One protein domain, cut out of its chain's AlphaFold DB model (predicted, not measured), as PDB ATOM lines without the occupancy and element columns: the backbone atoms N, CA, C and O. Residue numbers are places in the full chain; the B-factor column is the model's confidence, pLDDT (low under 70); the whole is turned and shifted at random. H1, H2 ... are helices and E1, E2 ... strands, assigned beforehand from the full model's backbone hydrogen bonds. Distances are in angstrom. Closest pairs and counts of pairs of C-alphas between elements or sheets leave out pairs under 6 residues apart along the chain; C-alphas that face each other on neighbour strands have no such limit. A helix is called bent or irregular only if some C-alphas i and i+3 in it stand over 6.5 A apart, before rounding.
ATOM      1  N   ASP A  95      83.497 -50.492 282.968       38.91
ATOM      2  CA  ASP A  95      84.891 -50.819 282.695       38.91
ATOM      3  C   ASP A  95      85.880 -49.752 283.173       38.91
ATOM      4  O   ASP A  95      86.982 -50.131 283.536       38.91
ATOM      5  N   LEU A  96      85.533 -48.459 283.240       36.19
ATOM      6  CA  LEU A  96      86.487 -47.440 283.699       36.19
ATOM      7  C   LEU A  96      86.614 -47.369 285.213       36.19
ATOM      8  O   LEU A  96      87.727 -47.235 285.714       36.19
ATOM      9  N   ALA A  97      85.502 -47.498 285.941       38.41
ATOM     10  CA  ALA A  97      85.552 -47.662 287.389       38.41
ATOM     11  C   ALA A  97      86.383 -48.908 287.726       38.41
ATOM     12  O   ALA A  97      87.287 -48.840 288.554       38.41
ATOM     13  N   VAL A  98      86.180 -50.008 286.992       38.16
ATOM     14  CA  VAL A  98      86.909 -51.257 287.216       38.16
ATOM     15  C   VAL A  98      88.339 -51.253 286.657       38.16
ATOM     16  O   VAL A  98      89.209 -51.864 287.267       38.16
ATOM     17  N   GLU A  99      88.662 -50.556 285.566       39.12
ATOM     18  CA  GLU A  99      90.038 -50.395 285.067       39.12
ATOM     19  C   GLU A  99      90.838 -49.434 285.932       39.12
ATOM     20  O   GLU A  99      91.992 -49.738 286.208       39.12
ATOM     21  N   ILE A 100      90.253 -48.332 286.412       38.47
ATOM     22  CA  ILE A 100      90.882 -47.459 287.413       38.47
ATOM     23  C   ILE A 100      91.168 -48.280 288.662       38.47
ATOM     24  O   ILE A 100      92.287 -48.284 289.149       38.47
ATOM     25  N   VAL A 101      90.213 -49.080 289.117       35.81
ATOM     26  CA  VAL A 101      90.373 -49.980 290.260       35.81
ATOM     27  C   VAL A 101      91.399 -51.079 290.009       35.81
ATOM     28  O   VAL A 101      92.226 -51.352 290.868       35.81
ATOM     29  N   ARG A 102      91.389 -51.727 288.845       39.38
ATOM     30  CA  ARG A 102      92.327 -52.792 288.471       39.38
ATOM     31  C   ARG A 102      93.728 -52.227 288.284       39.38
ATOM     32  O   ARG A 102      94.694 -52.880 288.673       39.38
ATOM     33  N   ALA A 103      93.850 -51.033 287.713       38.94
ATOM     34  CA  ALA A 103      95.097 -50.300 287.567       38.94
ATOM     35  C   ALA A 103      95.619 -49.832 288.929       38.94
ATOM     36  O   ALA A 103      96.802 -50.024 289.187       38.94
ATOM     37  N   THR A 104      94.763 -49.332 289.825       34.22
ATOM     38  CA  THR A 104      95.120 -48.968 291.206       34.22
ATOM     39  C   THR A 104      95.500 -50.206 292.019       34.22
ATOM     40  O   THR A 104      96.567 -50.228 292.621       34.22
ATOM     41  N   LEU A 105      94.767 -51.316 291.902       32.34
ATOM     42  CA  LEU A 105      95.131 -52.608 292.493       32.34
ATOM     43  C   LEU A 105      96.486 -53.107 291.981       32.34
ATOM     44  O   LEU A 105      97.304 -53.583 292.759       32.34
ATOM     45  N   LEU A 106      96.765 -53.017 290.680       36.69
ATOM     46  CA  LEU A 106      98.043 -53.464 290.112       36.69
ATOM     47  C   LEU A 106      99.205 -52.501 290.415       36.69
ATOM     48  O   LEU A 106     100.343 -52.961 290.544       36.69
ATOM     49  N   ALA A 107      98.937 -51.199 290.540       33.72
ATOM     50  CA  ALA A 107      99.928 -50.161 290.820       33.72
ATOM     51  C   ALA A 107     100.258 -50.041 292.319       33.72
ATOM     52  O   ALA A 107     101.434 -49.966 292.675       33.72
ATOM     53  N   GLU A 108      99.254 -50.075 293.196       31.30
ATOM     54  CA  GLU A 108      99.392 -49.858 294.642       31.30
ATOM     55  C   GLU A 108      99.583 -51.162 295.431       31.30
ATOM     56  O   GLU A 108     100.352 -51.187 296.394       31.30
ATOM     57  N   SER A 109      99.003 -52.290 294.991       29.86
ATOM     58  CA  SER A 109      99.224 -53.592 295.658       29.86
ATOM     59  C   SER A 109     100.568 -54.244 295.302       29.86
ATOM     60  O   SER A 109     100.942 -55.270 295.882       29.86
ATOM     61  N   GLY A 110     101.292 -53.681 294.330       33.03
ATOM     62  CA  GLY A 110     102.497 -54.272 293.756       33.03
ATOM     63  C   GLY A 110     102.234 -55.554 292.941       33.03
ATOM     64  O   GLY A 110     101.105 -56.041 292.836       33.03
ATOM     65  N   PRO A 111     103.282 -56.143 292.331       34.09
ATOM     66  CA  PRO A 111     103.136 -57.332 291.499       34.09
ATOM     67  C   PRO A 111     102.582 -58.511 292.307       34.09
ATOM     68  O   PRO A 111     103.032 -58.751 293.429       34.09
ATOM     69  N   VAL A 112     101.680 -59.293 291.681       42.03
ATOM     70  CA  VAL A 112     101.029 -60.518 292.212       42.03
ATOM     71  C   VAL A 112     101.988 -61.334 293.076       42.03
ATOM     72  O   VAL A 112     101.644 -61.735 294.182       42.03
ATOM     73  N   HIS A 113     103.234 -61.470 292.618       43.66
ATOM     74  CA  HIS A 113     104.368 -61.794 293.466       43.66
ATOM     75  C   HIS A 113     105.573 -60.945 293.062       43.66
ATOM     76  O   HIS A 113     105.876 -60.831 291.873       43.66
ATOM     77  N   GLY A 114     106.338 -60.446 294.035       35.59
ATOM     78  CA  GLY A 114     107.714 -60.021 293.765       35.59
ATOM     79  C   GLY A 114     108.561 -61.192 293.232       35.59
ATOM     80  O   GLY A 114     108.184 -62.356 293.432       35.59
ATOM     81  N   PRO A 115     109.712 -60.933 292.583       31.91
ATOM     82  CA  PRO A 115     110.626 -61.989 292.150       31.91
ATOM     83  C   PRO A 115     110.886 -62.982 293.298       31.91
ATOM     84  O   PRO A 115     111.332 -62.590 294.374       31.91
ATOM     85  N   GLY A 116     110.522 -64.256 293.106       41.00
ATOM     86  CA  GLY A 116     110.672 -65.319 294.112       41.00
ATOM     87  C   GLY A 116     109.520 -65.512 295.117       41.00
ATOM     88  O   GLY A 116     109.631 -66.385 295.972       41.00
ATOM     89  N   LYS A 117     108.403 -64.770 295.030       43.91
ATOM     90  CA  LYS A 117     107.299 -64.814 296.021       43.91
ATOM     91  C   LYS A 117     106.032 -65.582 295.600       43.91
ATOM     92  O   LYS A 117     104.991 -65.403 296.225       43.91
ATOM     93  N   ARG A 118     106.081 -66.436 294.566       52.88
ATOM     94  CA  ARG A 118     104.932 -67.302 294.213       52.88
ATOM     95  C   ARG A 118     104.510 -68.137 295.435       52.88
ATOM     96  O   ARG A 118     105.393 -68.704 296.082       52.88
ATOM     97  N   PRO A 119     103.205 -68.283 295.749       54.78
ATOM     98  CA  PRO A 119     102.742 -69.178 296.787       54.78
ATOM     99  C   PRO A 119     103.254 -70.564 296.442       54.78
ATOM    100  O   PRO A 119     103.101 -71.042 295.306       54.78
ATOM    101  N   THR A 120     103.909 -71.169 297.427       66.12
ATOM    102  CA  THR A 120     104.439 -72.522 297.326       66.12
ATOM    103  C   THR A 120     103.318 -73.465 296.899       66.12
ATOM    104  O   THR A 120     102.148 -73.243 297.224       66.12
ATOM    105  N   ALA A 121     103.655 -74.531 296.169       70.19
ATOM    106  CA  ALA A 121     102.675 -75.536 295.746       70.19
ATOM    107  C   ALA A 121     101.826 -76.034 296.932       70.19
ATOM    108  O   ALA A 121     100.614 -76.181 296.821       70.19
ATOM    109  N   LEU A 122     102.454 -76.152 298.105       70.00
ATOM    110  CA  LEU A 122     101.828 -76.492 299.380       70.00
ATOM    111  C   LEU A 122     100.713 -75.515 299.790       70.00
ATOM    112  O   LEU A 122      99.651 -75.945 300.233       70.00
ATOM    113  N   ARG A 123     100.913 -74.206 299.598       65.06
ATOM    114  CA  ARG A 123      99.918 -73.176 299.924       65.06
ATOM    115  C   ARG A 123      98.737 -73.192 298.951       65.06
ATOM    116  O   ARG A 123      97.609 -73.002 299.390       65.06
ATOM    117  N   ARG A 124      98.976 -73.490 297.668       67.81
ATOM    118  CA  ARG A 124      97.906 -73.646 296.664       67.81
ATOM    119  C   ARG A 124      97.063 -74.886 296.916       67.81
ATOM    120  O   ARG A 124      95.844 -74.792 296.913       67.81
ATOM    121  N   VAL A 125      97.702 -76.022 297.199       72.75
ATOM    122  CA  VAL A 125      96.998 -77.266 297.544       72.75
ATOM    123  C   VAL A 125      96.192 -77.080 298.827       72.75
ATOM    124  O   VAL A 125      95.018 -77.430 298.865       72.75
ATOM    125  N   ALA A 126      96.780 -76.458 299.856       69.19
ATOM    126  CA  ALA A 126      96.054 -76.132 301.078       69.19
ATOM    127  C   ALA A 126      94.841 -75.239 300.782       69.19
ATOM    128  O   ALA A 126      93.740 -75.585 301.194       69.19
ATOM    129  N   ALA A 127      95.009 -74.151 300.020       65.69
ATOM    130  CA  ALA A 127      93.908 -73.274 299.621       65.69
ATOM    131  C   ALA A 127      92.806 -74.036 298.873       65.69
ATOM    132  O   ALA A 127      91.632 -73.889 299.202       65.69
ATOM    133  N   GLN A 128      93.179 -74.916 297.944       68.75
ATOM    134  CA  GLN A 128      92.252 -75.739 297.171       68.75
ATOM    135  C   GLN A 128      91.458 -76.720 298.051       68.75
ATOM    136  O   GLN A 128      90.283 -76.955 297.782       68.75
ATOM    137  N   LEU A 129      92.057 -77.226 299.136       73.12
ATOM    138  CA  LEU A 129      91.385 -78.082 300.121       73.12
ATOM    139  C   LEU A 129      90.429 -77.312 301.045       73.12
ATOM    140  O   LEU A 129      89.420 -77.875 301.462       73.12
ATOM    141  N   VAL A 130      90.708 -76.039 301.364       69.81
ATOM    142  CA  VAL A 130      89.805 -75.212 302.199       69.81
ATOM    143  C   VAL A 130      88.746 -74.464 301.389       69.81
ATOM    144  O   VAL A 130      87.748 -74.034 301.965       69.81
ATOM    145  N   ARG A 131      88.942 -74.318 300.073       65.88
ATOM    146  CA  ARG A 131      88.034 -73.617 299.151       65.88
ATOM    147  C   ARG A 131      86.572 -74.085 299.228       65.88
ATOM    148  O   ARG A 131      85.705 -73.224 299.179       65.88
ATOM    149  N   PRO A 132      86.245 -75.381 299.412       63.66
ATOM    150  CA  PRO A 132      84.852 -75.813 299.573       63.66
ATOM    151  C   PRO A 132      84.172 -75.271 300.838       63.66
ATOM    152  O   PRO A 132      82.950 -75.222 300.905       63.66
ATOM    153  N   PHE A 133      84.953 -74.876 301.846       66.19
ATOM    154  CA  PHE A 133      84.467 -74.470 303.168       66.19
ATOM    155  C   PHE A 133      84.581 -72.960 303.411       66.19
ATOM    156  O   PHE A 133      84.253 -72.480 304.498       66.19
ATOM    157  N   ARG A 134      85.078 -72.198 302.429       68.69
ATOM    158  CA  ARG A 134      85.213 -70.742 302.500       68.69
ATOM    159  C   ARG A 134      84.614 -70.088 301.268       68.69
ATOM    160  O   ARG A 134      85.101 -70.293 300.167       68.69
ATOM    161  N   ASN A 135      83.632 -69.228 301.508       81.06
ATOM    162  CA  ASN A 135      83.076 -68.335 300.504       81.06
ATOM    163  C   ASN A 135      83.480 -66.901 300.849       81.06
ATOM    164  O   ASN A 135      83.094 -66.379 301.900       81.06
ATOM    165  N   GLY A 136      84.290 -66.294 299.982       86.00
ATOM    166  CA  GLY A 136      84.770 -64.918 300.102       86.00
ATOM    167  C   GLY A 136      86.286 -64.793 300.095       86.00
ATOM    168  O   GLY A 136      87.007 -65.761 299.880       86.00
ATOM    169  N   PHE A 137      86.763 -63.573 300.317       87.94
ATOM    170  CA  PHE A 137      88.165 -63.202 300.147       87.94
ATOM    171  C   PHE A 137      88.626 -62.251 301.251       87.94
ATOM    172  O   PHE A 137      87.860 -61.889 302.144       87.94
ATOM    173  N   THR A 138      89.905 -61.884 301.247       87.31
ATOM    174  CA  THR A 138      90.433 -60.844 302.135       87.31
ATOM    175  C   THR A 138      90.608 -59.564 301.339       87.31
ATOM    176  O   THR A 138      91.513 -59.498 300.512       87.31
ATOM    177  N   ALA A 139      89.759 -58.572 301.594       87.69
ATOM    178  CA  ALA A 139      89.917 -57.228 301.071       87.69
ATOM    179  C   ALA A 139      91.041 -56.504 301.819       87.69
ATOM    180  O   ALA A 139      91.122 -56.560 303.052       87.69
ATOM    181  N   THR A 140      91.908 -55.857 301.059       83.56
ATOM    182  CA  THR A 140      93.023 -55.029 301.540       83.56
ATOM    183  C   THR A 140      92.906 -53.593 301.067       83.56
ATOM    184  O   THR A 140      93.708 -52.772 301.479       83.56
ATOM    185  N   GLU A 141      91.927 -53.312 300.214       82.62
ATOM    186  CA  GLU A 141      91.693 -52.004 299.634       82.62
ATOM    187  C   GLU A 141      90.192 -51.719 299.635       82.62
ATOM    188  O   GLU A 141      89.363 -52.630 299.478       82.62
ATOM    189  N   VAL A 142      89.860 -50.448 299.834       88.56
ATOM    190  CA  VAL A 142      88.516 -49.913 299.668       88.56
ATOM    191  C   VAL A 142      88.594 -48.625 298.870       88.56
ATOM    192  O   VAL A 142      89.446 -47.781 299.136       88.56
ATOM    193  N   GLN A 143      87.665 -48.456 297.938       86.94
ATOM    194  CA  GLN A 143      87.465 -47.190 297.249       86.94
ATOM    195  C   GLN A 143      85.998 -46.785 297.336       86.94
ATOM    196  O   GLN A 143      85.100 -47.626 297.275       86.94
ATOM    197  N   VAL A 144      85.773 -45.486 297.517       90.25
ATOM    198  CA  VAL A 144      84.451 -44.865 297.451       90.25
ATOM    199  C   VAL A 144      84.541 -43.788 296.385       90.25
ATOM    200  O   VAL A 144      85.310 -42.839 296.540       90.25
ATOM    201  N   ILE A 145      83.809 -43.978 295.296       88.56
ATOM    202  CA  ILE A 145      83.873 -43.151 294.091       88.56
ATOM    203  C   ILE A 145      82.476 -42.606 293.832       88.56
ATOM    204  O   ILE A 145      81.492 -43.318 294.005       88.56
ATOM    205  N   GLU A 146      82.395 -41.345 293.438       88.56
ATOM    206  CA  GLU A 146      81.147 -40.699 293.058       88.56
ATOM    207  C   GLU A 146      81.372 -39.979 291.735       88.56
ATOM    208  O   GLU A 146      82.144 -39.022 291.661       88.56
ATOM    209  N   GLU A 147      80.753 -40.489 290.677       82.94
ATOM    210  CA  GLU A 147      80.951 -40.003 289.316       82.94
ATOM    211  C   GLU A 147      79.638 -40.110 288.544       82.94
ATOM    212  O   GLU A 147      78.962 -41.131 288.611       82.94
ATOM    213  N   GLN A 148      79.266 -39.044 287.825       81.81
ATOM    214  CA  GLN A 148      78.070 -39.018 286.964       81.81
ATOM    215  C   GLN A 148      76.780 -39.453 287.687       81.81
ATOM    216  O   GLN A 148      75.945 -40.156 287.129       81.81
ATOM    217  N   GLY A 149      76.640 -39.059 288.955       81.94
ATOM    218  CA  GLY A 149      75.481 -39.420 289.769       81.94
ATOM    219  C   GLY A 149      75.477 -40.862 290.265       81.94
ATOM    220  O   GLY A 149      74.510 -41.256 290.895       81.94
ATOM    221  N   VAL A 150      76.525 -41.653 290.038       82.12
ATOM    222  CA  VAL A 150      76.634 -43.013 290.575       82.12
ATOM    223  C   VAL A 150      77.600 -43.014 291.748       82.12
ATOM    224  O   VAL A 150      78.753 -42.595 291.632       82.12
ATOM    225  N   LEU A 151      77.124 -43.502 292.893       88.56
ATOM    226  CA  LEU A 151      77.956 -43.789 294.049       88.56
ATOM    227  C   LEU A 151      78.380 -45.255 294.018       88.56
ATOM    228  O   LEU A 151      77.548 -46.158 294.112       88.56
ATOM    229  N   THR A 152      79.689 -45.470 294.002       86.81
ATOM    230  CA  THR A 152      80.315 -46.786 293.981       86.81
ATOM    231  C   THR A 152      81.130 -47.011 295.245       86.81
ATOM    232  O   THR A 152      81.973 -46.196 295.624       86.81
ATOM    233  N   VAL A 153      80.922 -48.159 295.886       91.25
ATOM    234  CA  VAL A 153      81.759 -48.663 296.975       91.25
ATOM    235  C   VAL A 153      82.368 -49.981 296.549       91.25
ATOM    236  O   VAL A 153      81.668 -50.972 296.359       91.25
ATOM    237  N   LEU A 154      83.689 -50.010 296.475       88.81
ATOM    238  CA  LEU A 154      84.433 -51.183 296.065       88.81
ATOM    239  C   LEU A 154      85.268 -51.730 297.215       88.81
ATOM    240  O   LEU A 154      85.989 -51.001 297.892       88.81
ATOM    241  N   LEU A 155      85.245 -53.050 297.355       85.81
ATOM    242  CA  LEU A 155      86.240 -53.815 298.086       85.81
ATOM    243  C   LEU A 155      87.064 -54.657 297.131       85.81
ATOM    244  O   LEU A 155      86.515 -55.399 296.320       85.81
ATOM    245  N   ALA A 156      88.378 -54.630 297.306       82.44
ATOM    246  CA  ALA A 156      89.270 -55.454 296.515       82.44
ATOM    247  C   ALA A 156      90.363 -56.102 297.360       82.44
ATOM    248  O   ALA A 156      90.769 -55.616 298.420       82.44
ATOM    249  N   GLY A 157      90.807 -57.271 296.912       79.44
ATOM    250  CA  GLY A 157      91.872 -58.008 297.566       79.44
ATOM    251  C   GLY A 157      92.048 -59.395 296.978       79.44
ATOM    252  O   GLY A 157      91.998 -59.573 295.763       79.44
ATOM    253  N   ARG A 158      92.324 -60.383 297.835       78.12
ATOM    254  CA  ARG A 158      92.735 -61.719 297.384       78.12
ATOM    255  C   ARG A 158      92.073 -62.855 298.142       78.12
ATOM    256  O   ARG A 158      91.830 -62.781 299.351       78.12
ATOM    257  N   ASP A 159      91.814 -63.932 297.413       80.56
ATOM    258  CA  ASP A 159      91.382 -65.215 297.961       80.56
ATOM    259  C   ASP A 159      92.575 -65.984 298.580       80.56
ATOM    260  O   ASP A 159      93.733 -65.566 298.508       80.56
ATOM    261  N   GLY A 160      92.321 -67.120 299.228       70.50
ATOM    262  CA  GLY A 160      93.340 -67.949 299.875       70.50
ATOM    263  C   GLY A 160      94.385 -68.539 298.920       70.50
ATOM    264  O   GLY A 160      95.461 -68.930 299.378       70.50
ATOM    265  N   ASP A 161      94.082 -68.592 297.621       73.12
ATOM    266  CA  ASP A 161      94.991 -69.000 296.546       73.12
ATOM    267  C   ASP A 161      95.738 -67.822 295.890       73.12
ATOM    268  O   ASP A 161      96.503 -68.036 294.951       73.12
ATOM    269  N   ASP A 162      95.577 -66.613 296.440       69.44
ATOM    270  CA  ASP A 162      96.156 -65.350 295.974       69.44
ATOM    271  C   ASP A 162      95.526 -64.788 294.683       69.44
ATOM    272  O   ASP A 162      96.018 -63.795 294.142       69.44
ATOM    273  N   THR A 163      94.426 -65.374 294.199       71.88
ATOM    274  CA  THR A 163      93.670 -64.837 293.056       71.88
ATOM    275  C   THR A 163      93.024 -63.502 293.439       71.88
ATOM    276  O   THR A 163      92.457 -63.414 294.535       71.88
ATOM    277  N   PRO A 164      93.107 -62.461 292.586       71.56
ATOM    278  CA  PRO A 164      92.412 -61.205 292.831       71.56
ATOM    279  C   PRO A 164      90.898 -61.424 292.864       71.56
ATOM    280  O   PRO A 164      90.365 -62.225 292.100       71.56
ATOM    281  N   ARG A 165      90.231 -60.717 293.772       80.75
ATOM    282  CA  ARG A 165      88.779 -60.708 293.952       80.75
ATOM    283  C   ARG A 165      88.326 -59.286 294.220       80.75
ATOM    284  O   ARG A 165      89.046 -58.535 294.890       80.75
ATOM    285  N   SER A 166      87.123 -58.966 293.780       83.00
ATOM    286  CA  SER A 166      86.464 -57.715 294.121       83.00
ATOM    287  C   SER A 166      84.994 -57.942 294.438       83.00
ATOM    288  O   SER A 166      84.395 -58.953 294.074       83.00
ATOM    289  N   LEU A 167      84.442 -57.003 295.192       85.50
ATOM    290  CA  LEU A 167      83.018 -56.866 295.412       85.50
ATOM    291  C   LEU A 167      82.678 -55.388 295.322       85.50
ATOM    292  O   LEU A 167      83.267 -54.580 296.043       85.50
ATOM    293  N   GLU A 168      81.726 -55.061 294.469       88.25
ATOM    294  CA  GLU A 168      81.305 -53.694 294.208       88.25
ATOM    295  C   GLU A 168      79.832 -53.509 294.557       88.25
ATOM    296  O   GLU A 168      79.019 -54.395 294.300       88.25
ATOM    297  N   PHE A 169      79.512 -52.366 295.158       89.00
ATOM    298  CA  PHE A 169      78.156 -51.903 295.424       89.00
ATOM    299  C   PHE A 169      77.959 -50.582 294.694       89.00
ATOM    300  O   PHE A 169      78.739 -49.656 294.917       89.00
ATOM    301  N   GLN A 170      76.915 -50.484 293.881       88.56
ATOM    302  CA  GLN A 170      76.568 -49.251 293.181       88.56
ATOM    303  C   GLN A 170      75.130 -48.839 293.492       88.56
ATOM    304  O   GLN A 170      74.250 -49.698 293.617       88.56
ATOM    305  N   ALA A 171      74.913 -47.530 293.605       86.25
ATOM    306  CA  ALA A 171      73.594 -46.911 293.617       86.25
ATOM    307  C   ALA A 171      73.634 -45.594 292.833       86.25
ATOM    308  O   ALA A 171      74.550 -44.788 293.023       86.25
ATOM    309  N   CYS A 172      72.630 -45.376 291.988       84.44
ATOM    310  CA  CYS A 172      72.419 -44.108 291.301       84.44
ATOM    311  C   CYS A 172      71.762 -43.094 292.251       84.44
ATOM    312  O   CYS A 172      70.903 -43.449 293.059       84.44
ATOM    313  N   ASP A 173      72.182 -41.835 292.171       83.88
ATOM    314  CA  ASP A 173      71.602 -40.704 292.883       83.88
ATOM    315  C   ASP A 173      70.297 -40.287 292.185       83.88
ATOM    316  O   ASP A 173      70.347 -39.803 291.051       83.88
ATOM    317  N   PRO A 174      69.135 -40.399 292.857       83.31
ATOM    318  CA  PRO A 174      67.850 -40.022 292.272       83.31
ATOM    319  C   PRO A 174      67.733 -38.536 291.900       83.31
ATOM    320  O   PRO A 174      66.791 -38.139 291.217       83.31
ATOM    321  N   SER A 175      68.641 -37.685 292.389       85.19
ATOM    322  CA  SER A 175      68.686 -36.261 292.047       85.19
ATOM    323  C   SER A 175      69.477 -35.953 290.772       85.19
ATOM    324  O   SER A 175      69.486 -34.802 290.328       85.19
ATOM    325  N   HIS A 176      70.135 -36.950 290.175       84.25
ATOM    326  CA  HIS A 176      70.911 -36.770 288.956       84.25
ATOM    327  C   HIS A 176      70.003 -36.506 287.742       84.25
ATOM    328  O   HIS A 176      68.960 -37.131 287.583       84.25
ATOM    329  N   GLU A 177      70.406 -35.595 286.846       78.38
ATOM    330  CA  GLU A 177      69.566 -35.145 285.716       78.38
ATOM    331  C   GLU A 177      69.190 -36.265 284.732       78.38
ATOM    332  O   GLU A 177      68.199 -36.144 284.014       78.38
ATOM    333  N   GLN A 178      69.992 -37.330 284.686       76.81
ATOM    334  CA  GLN A 178      69.813 -38.481 283.793       76.81
ATOM    335  C   GLN A 178      69.220 -39.710 284.491       76.81
ATOM    336  O   GLN A 178      69.194 -40.771 283.882       76.81
ATOM    337  N   TYR A 179      68.793 -39.581 285.747       77.00
ATOM    338  CA  TYR A 179      68.231 -40.691 286.506       77.00
ATOM    339  C   TYR A 179      66.905 -41.167 285.896       77.00
ATOM    340  O   TYR A 179      65.961 -40.379 285.772       77.00
ATOM    341  N   ASP A 180      66.830 -42.453 285.563       74.50
ATOM    342  CA  ASP A 180      65.606 -43.132 285.148       74.50
ATOM    343  C   ASP A 180      65.178 -44.124 286.239       74.50
ATOM    344  O   ASP A 180      65.852 -45.129 286.443       74.50
ATOM    345  N   PRO A 181      64.066 -43.900 286.957       73.25
ATOM    346  CA  PRO A 181      63.647 -44.814 288.010       73.25
ATOM    347  C   PRO A 181      63.306 -46.226 287.507       73.25
ATOM    348  O   PRO A 181      63.319 -47.159 288.303       73.25
ATOM    349  N   ASP A 182      63.011 -46.422 286.220       68.31
ATOM    350  CA  ASP A 182      62.728 -47.759 285.692       68.31
ATOM    351  C   ASP A 182      64.020 -48.576 285.461       68.31
ATOM    352  O   ASP A 182      63.995 -49.805 285.587       68.31
ATOM    353  N   ASP A 183      65.149 -47.905 285.195       67.19
ATOM    354  CA  ASP A 183      66.443 -48.532 284.872       67.19
ATOM    355  C   ASP A 183      67.483 -48.419 286.012       67.19
ATOM    356  O   ASP A 183      68.287 -49.332 286.223       67.19
ATOM    357  N   ASP A 184      67.449 -47.325 286.777       70.50
ATOM    358  CA  ASP A 184      68.429 -46.953 287.804       70.50
ATOM    359  C   ASP A 184      67.950 -47.236 289.241       70.50
ATOM    360  O   ASP A 184      68.713 -47.069 290.204       70.50
ATOM    361  N   GLU A 185      66.697 -47.673 289.435       68.88
ATOM    362  CA  GLU A 185      66.235 -48.146 290.743       68.88
ATOM    363  C   GLU A 185      66.830 -49.510 291.083       68.88
ATOM    364  O   GLU A 185      66.316 -50.586 290.758       68.88
ATOM    365  N   GLY A 186      67.909 -49.490 291.855       66.12
ATOM    366  CA  GLY A 186      68.427 -50.727 292.393       66.12
ATOM    367  C   GLY A 186      69.775 -50.607 293.056       66.12
ATOM    368  O   GLY A 186      70.557 -49.694 292.812       66.12
ATOM    369  N   LEU A 187      70.064 -51.613 293.872       78.50
ATOM    370  CA  LEU A 187      71.430 -51.907 294.262       78.50
ATOM    371  C   LEU A 187      72.031 -52.870 293.239       78.50
ATOM    372  O   LEU A 187      71.560 -54.007 293.127       78.50
ATOM    373  N   CYS A 188      73.101 -52.462 292.565       80.19
ATOM    374  CA  CYS A 188      73.892 -53.372 291.741       80.19
ATOM    375  C   CYS A 188      75.068 -53.941 292.544       80.19
ATOM    376  O   CYS A 188      75.773 -53.217 293.254       80.19
ATOM    377  N   LEU A 189      75.257 -55.257 292.438       78.00
ATOM    378  CA  LEU A 189      76.399 -55.987 292.972       78.00
ATOM    379  C   LEU A 189      77.233 -56.543 291.826       78.00
ATOM    380  O   LEU A 189      76.687 -57.225 290.959       78.00
ATOM    381  N   LEU A 190      78.546 -56.321 291.866       73.81
ATOM    382  CA  LEU A 190      79.475 -56.874 290.879       73.81
ATOM    383  C   LEU A 190      80.620 -57.644 291.537       73.81
ATOM    384  O   LEU A 190      81.031 -57.356 292.666       73.81
ATOM    385  N   THR A 191      81.138 -58.632 290.807       78.31
ATOM    386  CA  THR A 191      82.344 -59.405 291.144       78.31
ATOM    387  C   THR A 191      83.500 -59.054 290.206       78.31
ATOM    388  O   THR A 191      83.352 -58.263 289.275       78.31
ATOM    389  N   GLU A 192      84.663 -59.680 290.401       72.88
ATOM    390  CA  GLU A 192      85.831 -59.484 289.532       72.88
ATOM    391  C   GLU A 192      85.624 -59.923 288.074       72.88
ATOM    392  O   GLU A 192      86.417 -59.557 287.210       72.88
ATOM    393  N   GLU A 193      84.594 -60.728 287.801       68.69
ATOM    394  CA  GLU A 193      84.236 -61.188 286.452       68.69
ATOM    395  C   GLU A 193      83.259 -60.228 285.751       68.69
ATOM    396  O   GLU A 193      82.841 -60.491 284.628       68.69
ATOM    397  N   HIS A 194      82.906 -59.115 286.406       59.97
ATOM    398  CA  HIS A 194      81.939 -58.116 285.939       59.97
ATOM    399  C   HIS A 194      80.542 -58.687 285.685       59.97
ATOM    400  O   HIS A 194      79.783 -58.130 284.898       59.97
ATOM    401  N   ALA A 195      80.184 -59.787 286.348       69.25
ATOM    402  CA  ALA A 195      78.805 -60.249 286.371       69.25
ATOM    403  C   ALA A 195      77.986 -59.267 287.231       69.25
ATOM    404  O   ALA A 195      78.298 -59.139 288.420       69.25
ATOM    405  N   PRO A 196      76.990 -58.550 286.674       76.81
ATOM    406  CA  PRO A 196      76.125 -57.690 287.465       76.81
ATOM    407  C   PRO A 196      74.966 -58.503 288.045       76.81
ATOM    408  O   PRO A 196      74.399 -59.370 287.378       76.81
ATOM    409  N   SER A 197      74.571 -58.196 289.278       77.81
ATOM    410  CA  SER A 197      73.306 -58.668 289.842       77.81
ATOM    411  C   SER A 197      72.573 -57.527 290.531       77.81
ATOM    412  O   SER A 197      73.041 -56.962 291.526       77.81
ATOM    413  N   PHE A 198      71.403 -57.193 289.992       82.25
ATOM    414  CA  PHE A 198      70.551 -56.113 290.474       82.25
ATOM    415  C   PHE A 198      69.606 -56.619 291.560       82.25
ATOM    416  O   PHE A 198      68.965 -57.661 291.416       82.25
ATOM    417  N   ASN A 199      69.511 -55.877 292.663       81.12
ATOM    418  CA  ASN A 199      68.635 -56.180 293.799       81.12
ATOM    419  C   ASN A 199      68.855 -57.590 294.384       81.12
ATOM    420  O   ASN A 199      67.983 -58.185 295.020       81.12
ATOM    421  N   GLY A 200      70.069 -58.118 294.202       85.31
ATOM    422  CA  GLY A 200      70.480 -59.448 294.632       85.31
ATOM    423  C   GLY A 200      70.812 -59.573 296.117       85.31
ATOM    424  O   GLY A 200      71.087 -60.674 296.596       85.31
ATOM    425  N   LEU A 201      70.808 -58.466 296.867       89.75
ATOM    426  CA  LEU A 201      71.209 -58.425 298.270       89.75
ATOM    427  C   LEU A 201      70.031 -58.693 299.217       89.75
ATOM    428  O   LEU A 201      69.059 -57.950 299.241       89.75
ATOM    429  N   LEU A 202      70.164 -59.699 300.085       90.94
ATOM    430  CA  LEU A 202      69.216 -59.962 301.177       90.94
ATOM    431  C   LEU A 202      69.642 -59.321 302.500       90.94
ATOM    432  O   LEU A 202      68.810 -58.838 303.267       90.94
ATOM    433  N   ALA A 203      70.933 -59.378 302.822       92.50
ATOM    434  CA  ALA A 203      71.449 -58.805 304.057       92.50
ATOM    435  C   ALA A 203      72.930 -58.463 303.943       92.50
ATOM    436  O   ALA A 203      73.704 -59.189 303.316       92.50
ATOM    437  N   LEU A 204      73.333 -57.406 304.641       94.50
ATOM    438  CA  LEU A 204      74.723 -57.006 304.770       94.50
ATOM    439  C   LEU A 204      75.034 -56.677 306.224       94.50
ATOM    440  O   LEU A 204      74.306 -55.950 306.898       94.50
ATOM    441  N   ARG A 205      76.147 -57.223 306.711       95.38
ATOM    442  CA  ARG A 205      76.626 -56.981 308.065       95.38
ATOM    443  C   ARG A 205      78.111 -56.672 308.083       95.38
ATOM    444  O   ARG A 205      78.926 -57.541 307.771       95.38
ATOM    445  N   LEU A 206      78.463 -55.478 308.541       94.06
ATOM    446  CA  LEU A 206      79.834 -55.065 308.807       94.06
ATOM    447  C   LEU A 206      80.135 -55.233 310.301       94.06
ATOM    448  O   LEU A 206      79.636 -54.496 311.147       94.06
ATOM    449  N   ALA A 207      80.970 -56.210 310.649       89.19
ATOM    450  CA  ALA A 207      81.343 -56.468 312.036       89.19
ATOM    451  C   ALA A 207      82.788 -56.958 312.162       89.19
ATOM    452  O   ALA A 207      83.198 -57.898 311.483       89.19
ATOM    453  N   ARG A 208      83.535 -56.366 313.108       83.06
ATOM    454  CA  ARG A 208      84.851 -56.844 313.586       83.06
ATOM    455  C   ARG A 208      85.810 -57.266 312.457       83.06
ATOM    456  O   ARG A 208      86.273 -58.403 312.433       83.06
ATOM    457  N   GLY A 209      86.087 -56.360 311.516       87.44
ATOM    458  CA  GLY A 209      87.016 -56.630 310.409       87.44
ATOM    459  C   GLY A 209      86.496 -57.666 309.407       87.44
ATOM    460  O   GLY A 209      87.277 -58.356 308.757       87.44
ATOM    461  N   SER A 210      85.179 -57.828 309.301       92.81
ATOM    462  CA  SER A 210      84.551 -58.654 308.274       92.81
ATOM    463  C   SER A 210      83.267 -58.016 307.771       92.81
ATOM    464  O   SER A 210      82.491 -57.473 308.558       92.81
ATOM    465  N   LEU A 211      83.045 -58.122 306.468       94.81
ATOM    466  CA  LEU A 211      81.786 -57.840 305.807       94.81
ATOM    467  C   LEU A 211      81.142 -59.176 305.436       94.81
ATOM    468  O   LEU A 211      81.742 -59.999 304.745       94.81
ATOM    469  N   ARG A 212      79.933 -59.417 305.928       94.69
ATOM    470  CA  ARG A 212      79.131 -60.584 305.563       94.69
ATOM    471  C   ARG A 212      78.008 -60.128 304.662       94.69
ATOM    472  O   ARG A 212      77.258 -59.231 305.034       94.69
ATOM    473  N   VAL A 213      77.896 -60.779 303.522       93.94
ATOM    474  CA  VAL A 213      76.920 -60.479 302.484       93.94
ATOM    475  C   VAL A 213      76.093 -61.736 302.279       93.94
ATOM    476  O   VAL A 213      76.639 -62.836 302.158       93.94
ATOM    477  N   ARG A 214      74.773 -61.585 302.309       94.50
ATOM    478  CA  ARG A 214      73.829 -62.643 301.974       94.50
ATOM    479  C   ARG A 214      73.068 -62.229 300.731       94.50
ATOM    480  O   ARG A 214      72.454 -61.167 300.723       94.50
ATOM    481  N   LEU A 215      73.094 -63.091 299.733       91.94
ATOM    482  CA  LEU A 215      72.506 -62.886 298.423       91.94
ATOM    483  C   LEU A 215      71.238 -63.726 298.257       91.94
ATOM    484  O   LEU A 215      71.030 -64.705 298.984       91.94
ATOM    485  N   THR A 216      70.397 -63.342 297.304       91.62
ATOM    486  CA  THR A 216      69.326 -64.202 296.792       91.62
ATOM    487  C   THR A 216      69.929 -65.397 296.050       91.62
ATOM    488  O   THR A 216      71.090 -65.372 295.639       91.62
ATOM    489  N   GLU A 217      69.155 -66.469 295.875       91.69
ATOM    490  CA  GLU A 217      69.598 -67.627 295.082       91.69
ATOM    491  C   GLU A 217      69.882 -67.218 293.634       91.69
ATOM    492  O   GLU A 217      70.961 -67.502 293.125       91.69
ATOM    493  N   ARG A 218      68.988 -66.424 293.035       87.44
ATOM    494  CA  ARG A 218      69.169 -65.861 291.692       87.44
ATOM    495  C   ARG A 218      70.477 -65.077 291.555       87.44
ATOM    496  O   ARG A 218      71.253 -65.357 290.654       87.44
ATOM    497  N   ALA A 219      70.756 -64.156 292.476       86.88
ATOM    498  CA  ALA A 219      71.997 -63.384 292.446       86.88
ATOM    499  C   ALA A 219      73.237 -64.258 292.658       86.88
ATOM    500  O   ALA A 219      74.297 -64.007 292.102       86.88
ATOM    501  N   THR A 220      73.110 -65.314 293.459       87.25
ATOM    502  CA  THR A 220      74.189 -66.289 293.656       87.25
ATOM    503  C   THR A 220      74.530 -66.998 292.347       87.25
ATOM    504  O   THR A 220      75.708 -67.151 292.036       87.25
ATOM    505  N   GLU A 221      73.512 -67.402 291.585       85.81
ATOM    506  CA  GLU A 221      73.663 -68.041 290.277       85.81
ATOM    507  C   GLU A 221      74.211 -67.072 289.222       85.81
ATOM    508  O   GLU A 221      75.185 -67.411 288.551       85.81
ATOM    509  N   GLU A 222      73.648 -65.861 289.123       80.81
ATOM    510  CA  GLU A 222      74.096 -64.799 288.202       80.81
ATOM    511  C   GLU A 222      75.571 -64.439 288.421       80.81
ATOM    512  O   GLU A 222      76.326 -64.288 287.465       80.81
ATOM    513  N   LEU A 223      76.006 -64.373 289.682       75.44
ATOM    514  CA  LEU A 223      77.390 -64.070 290.049       75.44
ATOM    515  C   LEU A 223      78.320 -65.298 290.020       75.44
ATOM    516  O   LEU A 223      79.475 -65.200 290.442       75.44
ATOM    517  N   GLY A 224      77.837 -66.474 289.598       81.69
ATOM    518  CA  GLY A 224      78.636 -67.705 289.537       81.69
ATOM    519  C   GLY A 224      79.147 -68.188 290.903       81.69
ATOM    520  O   GLY A 224      80.136 -68.927 290.998       81.69
ATOM    521  N   LEU A 225      78.499 -67.768 291.990       82.38
ATOM    522  CA  LEU A 225      78.912 -68.078 293.351       82.38
ATOM    523  C   LEU A 225      78.388 -69.451 293.771       82.38
ATOM    524  O   LEU A 225      77.283 -69.874 293.463       82.38
ATOM    525  N   ARG A 226      79.183 -70.170 294.566       83.44
ATOM    526  CA  ARG A 226      78.792 -71.500 295.077       83.44
ATOM    527  C   ARG A 226      77.852 -71.437 296.275       83.44
ATOM    528  O   ARG A 226      77.409 -72.470 296.770       83.44
ATOM    529  N   SER A 227      77.647 -70.246 296.825       87.31
ATOM    530  CA  SER A 227      76.881 -70.048 298.044       87.31
ATOM    531  C   SER A 227      76.327 -68.636 298.111       87.31
ATOM    532  O   SER A 227      77.058 -67.695 297.799       87.31
ATOM    533  N   PRO A 228      75.101 -68.477 298.635       91.06
ATOM    534  CA  PRO A 228      74.505 -67.167 298.850       91.06
ATOM    535  C   PRO A 228      75.144 -66.394 300.000       91.06
ATOM    536  O   PRO A 228      74.820 -65.231 300.205       91.06
ATOM    537  N   ALA A 229      76.016 -67.014 300.797       92.25
ATOM    538  CA  ALA A 229      76.698 -66.349 301.898       92.25
ATOM    539  C   ALA A 229      78.165 -66.099 301.540       92.25
ATOM    540  O   ALA A 229      78.963 -67.034 301.459       92.25
ATOM    541  N   LEU A 230      78.528 -64.827 301.411       91.31
ATOM    542  CA  LEU A 230      79.884 -64.360 301.156       91.31
ATOM    543  C   LEU A 230      80.440 -63.689 302.419       91.31
ATOM    544  O   LEU A 230      79.779 -62.865 303.051       91.31
ATOM    545  N   THR A 231      81.661 -64.040 302.822       92.12
ATOM    546  CA  THR A 231      82.365 -63.368 303.924       92.12
ATOM    547  C   THR A 231      83.659 -62.750 303.422       92.12
ATOM    548  O   THR A 231      84.644 -63.452 303.193       92.12
ATOM    549  N   VAL A 232      83.679 -61.424 303.324       91.94
ATOM    550  CA  VAL A 232      84.876 -60.648 303.001       91.94
ATOM    551  C   VAL A 232      85.580 -60.274 304.301       91.94
ATOM    552  O   VAL A 232      85.027 -59.591 305.162       91.94
ATOM    553  N   ARG A 233      86.808 -60.747 304.494       92.69
ATOM    554  CA  ARG A 233      87.660 -60.302 305.604       92.69
ATOM    555  C   ARG A 233      88.270 -58.963 305.241       92.69
ATOM    556  O   ARG A 233      88.767 -58.814 304.139       92.69
ATOM    557  N   LEU A 234      88.278 -58.025 306.172       91.44
ATOM    558  CA  LEU A 234      88.762 -56.672 305.947       91.44
ATOM    559  C   LEU A 234      90.106 -56.510 306.648       91.44
ATOM    560  O   LEU A 234      90.198 -56.606 307.873       91.44
ATOM    561  N   ARG A 235      91.151 -56.285 305.859       90.62
ATOM    562  CA  ARG A 235      92.471 -55.841 306.312       90.62
ATOM    563  C   ARG A 235      92.667 -54.389 305.912       90.62
ATOM    564  O   ARG A 235      93.598 -54.065 305.193       90.62
ATOM    565  N   LEU A 236      91.734 -53.580 306.382       86.06
ATOM    566  CA  LEU A 236      91.688 -52.146 306.176       86.06
ATOM    567  C   LEU A 236      92.135 -51.458 307.461       86.06
ATOM    568  O   LEU A 236      91.901 -51.979 308.563       86.06
ATOM    569  N   ASP A 237      92.763 -50.301 307.332       88.62
ATOM    570  CA  ASP A 237      93.034 -49.437 308.462       88.62
ATOM    571  C   ASP A 237      91.744 -48.780 308.994       88.62
ATOM    572  O   ASP A 237      90.617 -49.047 308.560       88.62
ATOM    573  N   ARG A 238      91.886 -47.943 310.024       90.25
ATOM    574  CA  ARG A 238      90.732 -47.308 310.669       90.25
ATOM    575  C   ARG A 238      90.041 -46.278 309.769       90.25
ATOM    576  O   ARG A 238      88.821 -46.146 309.867       90.25
ATOM    577  N   ALA A 239      90.799 -45.528 308.972       90.69
ATOM    578  CA  ALA A 239      90.262 -44.505 308.083       90.69
ATOM    579  C   ALA A 239      89.532 -45.160 306.906       90.69
ATOM    580  O   ALA A 239      88.389 -44.810 306.626       90.69
ATOM    581  N   GLU A 240      90.134 -46.186 306.313       89.56
ATOM    582  CA  GLU A 240      89.544 -47.008 305.258       89.56
ATOM    583  C   GLU A 240      88.255 -47.697 305.726       89.56
ATOM    584  O   GLU A 240      87.228 -47.646 305.052       89.56
ATOM    585  N   LEU A 241      88.247 -48.286 306.926       92.81
ATOM    586  CA  LEU A 241      87.039 -48.910 307.474       92.81
ATOM    587  C   LEU A 241      85.920 -47.885 307.744       92.81
ATOM    588  O   LEU A 241      84.737 -48.218 307.628       92.81
ATOM    589  N   ALA A 242      86.279 -46.655 308.123       91.94
ATOM    590  CA  ALA A 242      85.318 -45.568 308.287       91.94
ATOM    591  C   ALA A 242      84.756 -45.111 306.930       91.94
ATOM    592  O   ALA A 242      83.543 -44.938 306.819       91.94
ATOM    593  N   ALA A 243      85.606 -44.998 305.905       92.38
ATOM    594  CA  ALA A 243      85.203 -44.680 304.538       92.38
ATOM    595  C   ALA A 243      84.270 -45.752 303.961       92.38
ATOM    596  O   ALA A 243      83.195 -45.415 303.476       92.38
ATOM    597  N   LEU A 244      84.607 -47.040 304.124       93.88
ATOM    598  CA  LEU A 244      83.739 -48.160 303.746       93.88
ATOM    599  C   LEU A 244      82.350 -48.018 304.366       93.88
ATOM    600  O   LEU A 244      81.337 -48.192 303.697       93.88
ATOM    601  N   ARG A 245      82.298 -47.713 305.666       95.06
ATOM    602  CA  ARG A 245      81.034 -47.598 306.386       95.06
ATOM    603  C   ARG A 245      80.188 -46.444 305.873       95.06
ATOM    604  O   ARG A 245      79.010 -46.648 305.627       95.06
ATOM    605  N   ALA A 246      80.788 -45.264 305.733       94.00
ATOM    606  CA  ALA A 246      80.097 -44.087 305.225       94.00
ATOM    607  C   ALA A 246      79.628 -44.296 303.777       94.00
ATOM    608  O   ALA A 246      78.505 -43.938 303.444       94.00
ATOM    609  N   GLY A 247      80.455 -44.927 302.940       94.00
ATOM    610  CA  GLY A 247      80.098 -45.281 301.571       94.00
ATOM    611  C   GLY A 247      78.897 -46.223 301.522       94.00
ATOM    612  O   GLY A 247      77.917 -45.916 300.853       94.00
ATOM    613  N   LEU A 248      78.935 -47.337 302.263       93.38
ATOM    614  CA  LEU A 248      77.824 -48.294 302.295       93.38
ATOM    615  C   LEU A 248      76.537 -47.657 302.837       93.38
ATOM    616  O   LEU A 248      75.472 -47.882 302.276       93.38
ATOM    617  N   ASP A 249      76.630 -46.847 303.894       93.31
ATOM    618  CA  ASP A 249      75.485 -46.116 304.453       93.31
ATOM    619  C   ASP A 249      74.825 -45.212 303.401       93.31
ATOM    620  O   ASP A 249      73.608 -45.250 303.216       93.31
ATOM    621  N   ARG A 250      75.637 -44.476 302.633       92.31
ATOM    622  CA  ARG A 250      75.158 -43.646 301.523       92.31
ATOM    623  C   ARG A 250      74.542 -44.477 300.397       92.31
ATOM    624  O   ARG A 250      73.440 -44.152 299.977       92.31
ATOM    625  N   VAL A 251      75.192 -45.558 299.954       89.44
ATOM    626  CA  VAL A 251      74.664 -46.454 298.902       89.44
ATOM    627  C   VAL A 251      73.264 -46.952 299.267       89.44
ATOM    628  O   VAL A 251      72.339 -46.857 298.463       89.44
ATOM    629  N   PHE A 252      73.073 -47.421 300.502       88.19
ATOM    630  CA  PHE A 252      71.772 -47.923 300.955       88.19
ATOM    631  C   PHE A 252      70.751 -46.825 301.263       88.19
ATOM    632  O   PHE A 252      69.564 -47.124 301.343       88.19
ATOM    633  N   THR A 253      71.190 -45.579 301.432       88.00
ATOM    634  CA  THR A 253      70.292 -44.424 301.576       88.00
ATOM    635  C   THR A 253      69.796 -43.925 300.218       88.00
ATOM    636  O   THR A 253      68.650 -43.498 300.119       88.00
ATOM    637  N   LEU A 254      70.645 -43.969 299.185       83.19
ATOM    638  CA  LEU A 254      70.297 -43.557 297.820       83.19
ATOM    639  C   LEU A 254      69.390 -44.575 297.122       83.19
ATOM    640  O   LEU A 254      68.495 -44.200 296.375       83.19
ATOM    641  N   SER A 255      69.599 -45.862 297.395       72.75
ATOM    642  CA  SER A 255      68.808 -46.938 296.806       72.75
ATOM    643  C   SER A 255      67.366 -46.936 297.335       72.75
ATOM    644  O   SER A 255      67.111 -47.349 298.466       72.75
ATOM    645  N   THR A 256      66.401 -46.593 296.479       65.19
ATOM    646  CA  THR A 256      64.952 -46.781 296.709       65.19
ATOM    647  C   THR A 256      64.481 -48.221 296.466       65.19
ATOM    648  O   THR A 256      63.293 -48.513 296.625       65.19
ATOM    649  N   ALA A 257      65.408 -49.126 296.115       56.78
ATOM    650  CA  ALA A 257      65.144 -50.506 295.719       56.78
ATOM    651  C   ALA A 257      64.075 -51.203 296.576       56.78
ATOM    652  O   ALA A 257      64.145 -51.247 297.807       56.78
ATOM    653  N   HIS A 258      63.115 -51.840 295.903       51.06
ATOM    654  CA  HIS A 258      62.018 -52.591 296.526       51.06
ATOM    655  C   HIS A 258      62.473 -53.748 297.429       51.06
ATOM    656  O   HIS A 258      61.715 -54.219 298.281       51.06
ATOM    657  N   ALA A 259      63.710 -54.218 297.261       55.47
ATOM    658  CA  ALA A 259      64.347 -55.092 298.225       55.47
ATOM    659  C   ALA A 259      64.878 -54.220 299.365       55.47
ATOM    660  O   ALA A 259      65.841 -53.493 299.181       55.47
ATOM    661  N   THR A 260      64.269 -54.297 300.548       70.31
ATOM    662  CA  THR A 260      64.827 -53.733 301.786       70.31
ATOM    663  C   THR A 260      65.781 -54.755 302.414       70.31
ATOM    664  O   THR A 260      65.328 -55.576 303.227       70.31
ATOM    665  N   PRO A 261      67.080 -54.792 302.046       82.62
ATOM    666  CA  PRO A 261      68.025 -55.688 302.687       82.62
ATOM    667  C   PRO A 261      68.124 -55.358 304.174       82.62
ATOM    668  O   PRO A 261      68.006 -54.212 304.604       82.62
ATOM    669  N   THR A 262      68.394 -56.372 304.992       87.81
ATOM    670  CA  THR A 262      68.736 -56.118 306.395       87.81
ATOM    671  C   THR A 262      70.171 -55.603 306.477       87.81
ATOM    672  O   THR A 262      71.107 -56.356 306.198       87.81
ATOM    673  N   ILE A 263      70.344 -54.342 306.877       90.62
ATOM    674  CA  ILE A 263      71.647 -53.677 306.967       90.62
ATOM    675  C   ILE A 263      72.057 -53.485 308.435       90.62
ATOM    676  O   ILE A 263      71.347 -52.865 309.221       90.62
ATOM    677  N   ASP A 264      73.228 -54.007 308.806       92.75
ATOM    678  CA  ASP A 264      73.894 -53.753 310.092       92.75
ATOM    679  C   ASP A 264      75.336 -53.304 309.830       92.75
ATOM    680  O   ASP A 264      76.235 -54.125 309.632       92.75
ATOM    681  N   LEU A 265      75.570 -51.991 309.832       90.75
ATOM    682  CA  LEU A 265      76.906 -51.417 309.651       90.75
ATOM    683  C   LEU A 265      77.703 -51.294 310.965       90.75
ATOM    684  O   LEU A 265      78.844 -50.818 310.964       90.75
TER     685      LEU A 265
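AT A GLANCE: This is residues 95 to 265 of the 272 residues of an uncharacterized protein of Micromonospora auratinigra (UniProt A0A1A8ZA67). One twisted sheet of nine strands is folded back on itself into two leaves, E5 E4 E3 E2 facing E8 E7 E6 E9 with E1 as the hinge, and curls round the long helix H4. H1 and H3 are also on this sheet, and H2 lies off it, farthest of the elements from the mean of the C-alphas. The printed part has 171 residues, with H1 H2 E1 E2 E3 E4 E5 E6 E7 H3 E8 H4 E9 along the chain. The sheet runs E5 E4 E3 E2 E1 E8 E7 E6 E9, mixed, and the class is mixed, helices and strands. It is compact, with a radius of gyration of the C-alphas of 16.4 A, and spans 52 by 33 by 28 A.

HOW THE PARTS SIT: H1, residues 95 to 108, is on the sheet, its height over the sheet 9.2 A; its closest C-alpha pair with E2, residues 150 to 158, is Leu 105 and Ala 156, 7.7 A. H2, residues 121 to 133, is not on the sheet and is only just irregular: C-alphas 129 and 132 are 6.9 A apart. E1, residues 138 to 147, bends by 52 degrees at residue 141 and forms a hairpin with E2, N 143 and O 154 at 3.0 A. E3, residues 164 to 172, E4, residues 188 to 191, and E5, residues 196 to 198, complete a meander from E1, each strand the antiparallel neighbour of the one before; N 153 and O 169 are 2.8 A apart, N 168 and O 190 3.0 A, N 189 and O 197 2.9 A. E6, residues 201 to 207, and E7, residues 210 to 215, form a hairpin, N 205 and O 212 at 2.8 A. H3, residues 217 to 222, lies over none of the strands; its closest C-alpha pair with E5 is Ala 219 and Ser 197, 5.5 A. E8, residues 229 to 234, is antiparallel to E7, N 213 and O 230 at 2.8 A, and parallel to E1, N 139 and O 233 at 2.7 A. H4, residues 238 to 254, is on the opposite face from H3; its closest C-alpha pair with E3 is Val 251 and Ala 171, 5.4 A. E9, residues 262 to 264, is parallel to E6, N 204 and O 262 at 2.9 A. E8, H4 and E9 make a split strand-helix-strand unit, two strands running the same way with E7 and E6 between them, its crossover right-handed. Every O i to N i+4 pair is within hydrogen-bond range in H1, H3 and H4, and 7 of 9 in H2.

IN THESE COORDINATES: H1 begins at C-alpha 95, (84.891, -50.819, 282.695). E1, E2 and E3 are 26.2, 25.6 and 26.4 A long, and H4 24.4 A. E9 ends at C-alpha 264, (73.894, -53.753, 310.092).

THE WHOLE: The farthest C-alphas, Leu 122 and Glu 177, are 54.2 A apart. The printed part has no cut; the links H1 to H2 and E3 to E4 are long. Mean pLDDT of the printed part is 75.7, of H1 37.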